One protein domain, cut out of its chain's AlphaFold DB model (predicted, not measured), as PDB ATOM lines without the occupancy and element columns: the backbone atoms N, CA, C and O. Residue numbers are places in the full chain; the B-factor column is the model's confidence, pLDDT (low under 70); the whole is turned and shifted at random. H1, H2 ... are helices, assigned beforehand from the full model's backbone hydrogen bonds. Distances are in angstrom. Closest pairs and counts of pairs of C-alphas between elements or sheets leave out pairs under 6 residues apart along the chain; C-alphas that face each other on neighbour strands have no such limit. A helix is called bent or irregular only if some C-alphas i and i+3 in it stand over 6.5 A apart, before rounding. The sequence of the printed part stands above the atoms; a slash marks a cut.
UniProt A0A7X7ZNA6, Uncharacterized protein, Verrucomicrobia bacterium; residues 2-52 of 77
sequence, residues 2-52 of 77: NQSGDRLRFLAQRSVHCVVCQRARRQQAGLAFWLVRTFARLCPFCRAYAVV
ATOM      1  N   ASN A   2     210.840 207.358 208.688       51.91
ATOM      2  CA  ASN A   2     211.531 208.513 209.279       51.91
ATOM      3  C   ASN A   2     211.016 209.839 208.682       51.91
ATOM      4  O   ASN A   2     211.558 210.354 207.707       51.91
ATOM      5  N   GLN A   3     209.963 210.392 209.290       56.00
ATOM      6  CA  GLN A   3     209.246 211.616 208.880       56.00
ATOM      7  C   GLN A   3     210.143 212.871 208.727       56.00
ATOM      8  O   GLN A   3     209.729 213.885 208.164       56.00
ATOM      9  N   SER A   4     211.373 212.818 209.237       65.06
ATOM     10  CA  SER A   4     212.332 213.923 209.260       65.06
ATOM     11  C   SER A   4     212.981 214.198 207.896       65.06
ATOM     12  O   SER A   4     213.268 215.352 207.585       65.06
ATOM     13  N   GLY A   5     213.188 213.171 207.062       76.06
ATOM     14  CA  GLY A   5     213.870 213.316 205.766       76.06
ATOM     15  C   GLY A   5     213.030 214.059 204.724       76.06
ATOM     16  O   GLY A   5     213.508 215.006 204.095       76.06
ATOM     17  N   ASP A   6     211.756 213.685 204.596       80.38
ATOM     18  CA  ASP A   6     210.825 214.297 203.638       80.38
ATOM     19  C   ASP A   6     210.541 215.762 203.979       80.38
ATOM     20  O   ASP A   6     210.538 216.629 203.101       80.38
ATOM     21  N   ARG A   7     210.403 216.070 205.276       82.69
ATOM     22  CA  ARG A   7     210.263 217.452 205.759       82.69
ATOM     23  C   ARG A   7     211.490 218.295 205.420       82.69
ATOM     24  O   ARG A   7     211.332 219.427 204.965       82.69
ATOM     25  N   LEU A   8     212.704 217.763 205.591       83.94
ATOM     26  CA  LEU A   8     213.925 218.480 205.210       83.94
ATOM     27  C   LEU A   8     213.976 218.761 203.706       83.94
ATOM     28  O   LEU A   8     214.302 219.882 203.315       83.94
ATOM     29  N   ARG A   9     213.616 217.785 202.866       83.94
ATOM     30  CA  ARG A   9     213.564 217.957 201.405       83.94
ATOM     31  C   ARG A   9     212.541 219.015 200.991       83.94
ATOM     32  O   ARG A   9     212.866 219.877 200.176       83.94
ATOM     33  N   PHE A  10     211.357 219.016 201.605       87.19
ATOM     34  CA  PHE A  10     210.324 220.028 201.368       87.19
ATOM     35  C   PHE A  10     210.788 221.439 201.763       87.19
ATOM     36  O   PHE A  10     210.667 222.390 200.987       87.19
ATOM     37  N   LEU A  11     211.383 221.588 202.952       86.06
ATOM     38  CA  LEU A  11     211.949 222.861 203.412       86.06
ATOM     39  C   LEU A  11     213.088 223.334 202.499       86.06
ATOM     40  O   LEU A  11     213.175 224.521 202.170       86.06
ATOM     41  N   ALA A  12     213.941 222.414 202.051       86.19
ATOM     42  CA  ALA A  12     215.038 222.719 201.147       86.19
ATOM     43  C   ALA A  12     214.523 223.188 199.774       86.19
ATOM     44  O   ALA A  12     215.004 224.210 199.281       86.19
ATOM     45  N   GLN A  13     213.501 222.543 199.199       86.06
ATOM     46  CA  GLN A  13     212.842 223.014 197.971       86.06
ATOM     47  C   GLN A  13     212.242 224.411 198.152       86.06
ATOM     48  O   GLN A  13     212.440 225.295 197.317       86.06
ATOM     49  N   ARG A  14     211.580 224.663 199.285       84.88
ATOM     50  CA  ARG A  14     210.984 225.974 199.574       84.88
ATOM     51  C   ARG A  14     212.032 227.078 199.732       84.88
ATOM     52  O   ARG A  14     211.774 228.218 199.351       84.88
ATOM     53  N   SER A  15     213.241 226.743 200.194       83.00
ATOM     54  CA  SER A  15     214.375 227.679 200.237       83.00
ATOM     55  C   SER A  15     214.779 228.193 198.846       83.00
ATOM     56  O   SER A  15     215.199 229.344 198.720       83.00
ATOM     57  N   VAL A  16     214.602 227.378 197.794       80.81
ATOM     58  CA  VAL A  16     214.918 227.746 196.403       80.81
ATOM     59  C   VAL A  16     213.948 228.805 195.883       80.81
ATOM     60  O   VAL A  16     214.350 229.655 195.095       80.81
ATOM     61  N   HIS A  17     212.702 228.808 196.362       83.56
ATOM     62  CA  HIS A  17     211.685 229.811 196.026       83.56
ATOM     63  C   HIS A  17     211.743 231.071 196.904       83.56
ATOM     64  O   HIS A  17     210.988 232.015 196.677       83.56
ATOM     65  N   CYS A  18     212.629 231.130 197.903       85.12
ATOM     66  CA  CYS A  18     212.774 232.325 198.725       85.12
ATOM     67  C   CYS A  18     213.438 233.447 197.916       85.12
ATOM     68  O   CYS A  18     214.610 233.352 197.552       85.12
ATOM     69  N   VAL A  19     212.706 234.541 197.693       82.94
ATOM     70  CA  VAL A  19     213.176 235.711 196.932       82.94
ATOM     71  C   VAL A  19     214.471 236.286 197.515       82.94
ATOM     72  O   VAL A  19     215.361 236.682 196.768       82.94
ATOM     73  N   VAL A  20     214.623 236.273 198.844       83.00
ATOM     74  CA  VAL A  20     215.826 236.767 199.529       83.00
ATOM     75  C   VAL A  20     217.034 235.877 199.228       83.00
ATOM     76  O   VAL A  20     218.076 236.379 198.812       83.00
ATOM     77  N   CYS A  21     216.889 234.554 199.366       81.81
ATOM     78  CA  CYS A  21     217.954 233.603 199.042       81.81
ATOM     79  C   CYS A  21     218.304 233.644 197.551       81.81
ATOM     80  O   CYS A  21     219.481 233.668 197.207       81.81
ATOM     81  N   GLN A  22     217.310 233.717 196.658       81.25
ATOM     82  CA  GLN A  22     217.541 233.868 195.218       81.25
ATOM     83  C   GLN A  22     218.300 235.156 194.895       81.25
ATOM     84  O   GLN A  22     219.249 235.134 194.110       81.25
ATOM     85  N   ARG A  23     217.910 236.276 195.509       79.38
ATOM     86  CA  ARG A  23     218.561 237.570 195.298       79.38
ATOM     87  C   ARG A  23     219.988 237.569 195.835       79.38
ATOM     88  O   ARG A  23     220.879 238.024 195.126       79.38
ATOM     89  N   ALA A  24     220.220 236.983 197.010       81.31
ATOM     90  CA  ALA A  24     221.559 236.796 197.564       81.31
ATOM     91  C   ALA A  24     222.437 235.909 196.665       81.31
ATOM     92  O   ALA A  24     223.570 236.287 196.383       81.31
ATOM     93  N   ARG A  25     221.901 234.796 196.136       78.31
ATOM     94  CA  ARG A  25     222.614 233.920 195.186       78.31
ATOM     95  C   ARG A  25     222.978 234.625 193.883       78.31
ATOM     96  O   ARG A  25     224.052 234.373 193.348       78.31
ATOM     97  N   ARG A  26     222.076 235.468 193.363       75.75
ATOM     98  CA  ARG A  26     222.262 236.181 192.089       75.75
ATOM     99  C   ARG A  26     223.186 237.388 192.202       75.75
ATOM    100  O   ARG A  26     223.941 237.636 191.274       75.75
ATOM    101  N   GLN A  27     223.083 238.161 193.283       76.44
ATOM    102  CA  GLN A  27     223.839 239.409 193.432       76.44
ATOM    103  C   GLN A  27     225.183 239.188 194.127       76.44
ATOM    104  O   GLN A  27     226.112 239.922 193.821       76.44
ATOM    105  N   GLN A  28     225.306 238.199 195.032       67.81
ATOM    106  CA  GLN A  28     226.524 237.904 195.819       67.81
ATOM    107  C   GLN A  28     227.155 239.130 196.513       67.81
ATOM    108  O   GLN A  28     228.297 239.095 196.960       67.81
ATOM    109  N   ALA A  29     226.409 240.229 196.602       71.31
ATOM    110  CA  ALA A  29     226.858 241.533 197.051       71.31
ATOM    111  C   ALA A  29     225.647 242.348 197.531       71.31
ATOM    112  O   ALA A  29     224.504 242.102 197.131       71.31
ATOM    113  N   GLY A  30     225.902 243.316 198.412       76.44
ATOM    114  CA  GLY A  30     224.887 244.218 198.958       76.44
ATOM    115  C   GLY A  30     224.159 243.697 200.204       76.44
ATOM    116  O   GLY A  30     224.457 242.632 200.750       76.44
ATOM    117  N   LEU A  31     223.173 244.479 200.656       77.19
ATOM    118  CA  LEU A  31     222.447 244.268 201.915       77.19
ATOM    119  C   LEU A  31     221.760 242.893 201.993       77.19
ATOM    120  O   LEU A  31     221.752 242.261 203.046       77.19
ATOM    121  N   ALA A  32     221.229 242.396 200.871       75.12
ATOM    122  CA  ALA A  32     220.569 241.091 200.803       75.12
ATOM    123  C   ALA A  32     221.550 239.928 201.032       75.12
ATOM    124  O   ALA A  32     221.219 238.971 201.732       75.12
ATOM    125  N   PHE A  33     222.766 240.015 200.482       80.56
ATOM    126  CA  PHE A  33     223.811 239.020 200.724       80.56
ATOM    127  C   PHE A  33     224.273 239.051 202.182       80.56
ATOM    128  O   PHE A  33     224.378 238.000 202.809       80.56
ATOM    129  N   TRP A  34     224.484 240.245 202.743       80.81
ATOM    130  CA  TRP A  34     224.852 240.402 204.152       80.81
ATOM    131  C   TRP A  34     223.781 239.829 205.089       80.81
ATOM    132  O   TRP A  34     224.099 239.051 205.987       80.81
ATOM    133  N   LEU A  35     222.504 240.112 204.821       83.19
ATOM    134  CA  LEU A  35     221.385 239.587 205.599       83.19
ATOM    135  C   LEU A  35     221.314 238.059 205.522       83.19
ATOM    136  O   LEU A  35     221.247 237.402 206.556       83.19
ATOM    137  N   VAL A  36     221.406 237.457 204.333       82.75
ATOM    138  CA  VAL A  36     221.422 235.987 204.228       82.75
ATOM    139  C   VAL A  36     222.661 235.403 204.898       82.75
ATOM    140  O   VAL A  36     222.548 234.392 205.580       82.75
ATOM    141  N   ARG A  37     223.833 236.030 204.775       82.19
ATOM    142  CA  ARG A  37     225.066 235.564 205.423       82.19
ATOM    143  C   ARG A  37     224.950 235.566 206.951       82.19
ATOM    144  O   ARG A  37     225.380 234.599 207.578       82.19
ATOM    145  N   THR A  38     224.335 236.594 207.533       83.94
ATOM    146  CA  THR A  38     224.128 236.720 208.985       83.94
ATOM    147  C   THR A  38     222.984 235.825 209.482       83.94
ATOM    148  O   THR A  38     223.144 235.096 210.460       83.94
ATOM    149  N   PHE A  39     221.847 235.793 208.778       83.06
ATOM    150  CA  PHE A  39     220.635 235.069 209.192       83.06
ATOM    151  C   PHE A  39     220.527 233.632 208.652       83.06
ATOM    152  O   PHE A  39     219.594 232.912 209.016       83.06
ATOM    153  N   ALA A  40     221.473 233.150 207.840       81.62
ATOM    154  CA  ALA A  40     221.457 231.777 207.312       81.62
ATOM    155  C   ALA A  40     221.409 230.705 208.411       81.62
ATOM    156  O   ALA A  40     220.872 229.624 208.175       81.62
ATOM    157  N   ARG A  41     221.951 230.995 209.601       78.62
ATOM    158  CA  ARG A  41     221.911 230.087 210.759       78.62
ATOM    159  C   ARG A  41     220.565 230.087 211.487       78.62
ATOM    160  O   ARG A  41     220.233 229.082 212.106       78.62
ATOM    161  N   LEU A  42     219.805 231.181 211.402       82.88
ATOM    162  CA  LEU A  42     218.497 231.326 212.050       82.88
ATOM    163  C   LEU A  42     217.355 230.833 211.150       82.88
ATOM    164  O   LEU A  42     216.332 230.373 211.646       82.88
ATOM    165  N   CYS A  43     217.517 230.905 209.828       84.00
ATOM    166  CA  CYS A  43     216.479 230.498 208.889       84.00
ATOM    167  C   CYS A  43     216.386 228.958 208.768       84.00
ATOM    168  O   CYS A  43     217.346 228.323 208.307       84.00
ATOM    169  N   PRO A  44     215.230 228.332 209.082       82.56
ATOM    170  CA  PRO A  44     215.067 226.876 209.009       82.56
ATOM    171  C   PRO A  44     215.210 226.343 207.577       82.56
ATOM    172  O   PRO A  44     215.722 225.243 207.371       82.56
ATOM    173  N   PHE A  45     214.841 227.143 206.574       85.94
ATOM    174  CA  PHE A  45     214.984 226.796 205.160       85.94
ATOM    175  C   PHE A  45     216.451 226.756 204.718       85.94
ATOM    176  O   PHE A  45     216.863 225.825 204.030       85.94
ATOM    177  N   CYS A  46     217.261 227.735 205.141       83.75
ATOM    178  CA  CYS A  46     218.694 227.773 204.839       83.75
ATOM    179  C   CYS A  46     219.428 226.585 205.470       83.75
ATOM    180  O   CYS A  46     220.304 225.995 204.834       83.75
ATOM    181  N   ARG A  47     219.038 226.204 206.693       84.38
ATOM    182  CA  ARG A  47     219.589 225.039 207.391       84.38
ATOM    183  C   ARG A  47     219.215 223.733 206.689       84.38
ATOM    184  O   ARG A  47     220.094 222.920 206.435       84.38
ATOM    185  N   ALA A  48     217.945 223.566 206.314       87.25
ATOM    186  CA  ALA A  48     217.499 222.402 205.549       87.25
ATOM    187  C   ALA A  48     218.223 222.296 204.197       87.25
ATOM    188  O   ALA A  48     218.662 221.215 203.815       87.25
ATOM    189  N   TYR A  49     218.425 223.425 203.509       84.62
ATOM    190  CA  TYR A  49     219.180 223.466 202.260       84.62
ATOM    191  C   TYR A  49     220.634 223.014 202.439       84.62
ATOM    192  O   TYR A  49     221.111 222.208 201.650       84.62
ATOM    193  N   ALA A  50     221.317 223.468 203.493       84.62
ATOM    194  CA  ALA A  50     222.690 223.050 203.780       84.62
ATOM    195  C   ALA A  50     222.801 221.551 204.097       84.62
ATOM    196  O   ALA A  50     223.777 220.922 203.706       84.62
ATOM    197  N   VAL A  51     221.799 220.971 204.764       85.69
ATOM    198  CA  VAL A  51     221.777 219.533 205.081       85.69
ATOM    199  C   VAL A  51     221.474 218.683 203.843       85.69
ATOM    200  O   VAL A  51     222.103 217.650 203.653       85.69
ATOM    201  N   VAL A  52     220.532 219.104 202.992       86.00
ATOM    202  CA  VAL A  52     220.119 218.331 201.803       86.00
ATOM    203  C   VAL A  52     221.101 218.483 200.643       86.00
ATOM    204  O   VAL A  52     221.415 217.502 199.979       86.00
TER     205      VAL A  52
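This is residues 2 to 52 of the 77 residues of an uncharacterized protein of Verrucomicrobia bacterium (UniProt A0A7X7ZNA6). A narrow loop of four helices: the backbone goes out along H1 and H2, turns at residues 28 to 30 and comes back along H3 and H4, until H4 crosses the second half of H1. The helices meet in two crossed pairs, H1 with H4 and H2 with H3, and the first turns of H1 make one far end of the loop, the turn before H3 the other. The printed part has 51 residues with four named helices in the order H1, H2, H3, H4 and no named strand, and its class is all helix. It is only just compact, close to loose, with a radius of gyration of the C-alphas of 11.4 A, and it has the outline of a rod of 39 by 18 by 12 A.

H1, residues 3 to 16, and H2, residues 19 to 27, are close but not clearly touching; their closest C-alphas, those of Val 16 and Gln 22, are 6.8 A apart. They run the same way at a steep tilt of 57 degrees. H3, residues 31 to 39, touches H2, with the C-alphas of Ala 24 and Phe 33 closest at 4.5 A. These two run opposite ways at a steep tilt of 63 degrees. H4, residues 44 to 52, touches H1, and the closest C-alphas are those of Ala 12 and Tyr 49, 4.4 A apart. The lines of H1 and H4 are only just about perpendicular, at 72 degrees. H1 and H3 are apart, H3 and H4 are apart, and H2 and H4 are only just apart, their closest C-alphas being 8.3 A from each other. In H2, H3 and H4 each O i to N i+4 pair is within hydrogen-bond range; in H1 it is 8 of 10.

H1 runs from C-alpha 3 at (209.246, 211.616, 208.880) to C-alpha 16 at (214.918, 227.746, 196.403), 21.2 A, and is the longest helix with 14 residues. It is neither bent nor irregular, but only just: C-alphas 3 and 6 are 6.1 A apart. H2, from Val 19 to Gln 27, measures 11.8 A, and H3, from Leu 31 to Phe 39, measures 11.9 A. H4 starts at Pro 44 and ends at C-alpha 52, at (220.119, 218.331, 201.803), 12.3 A from first to last C-alpha.

The two C-alphas farthest apart, those of Asn 2 and Gly 30, are 39.5 A from each other, while the first and last printed C-alphas, of Asn 2 and Val 52, are 15.0 A apart. The printed part has no cut. The links H1 to H2, H2 to H3 and H3 to H4 are tight, with 2, 3 and 4 residues. The mean pLDDT of the printed part is 80.4, and the model's confidence is under 70 at residues 2 to 4 and at residue 28.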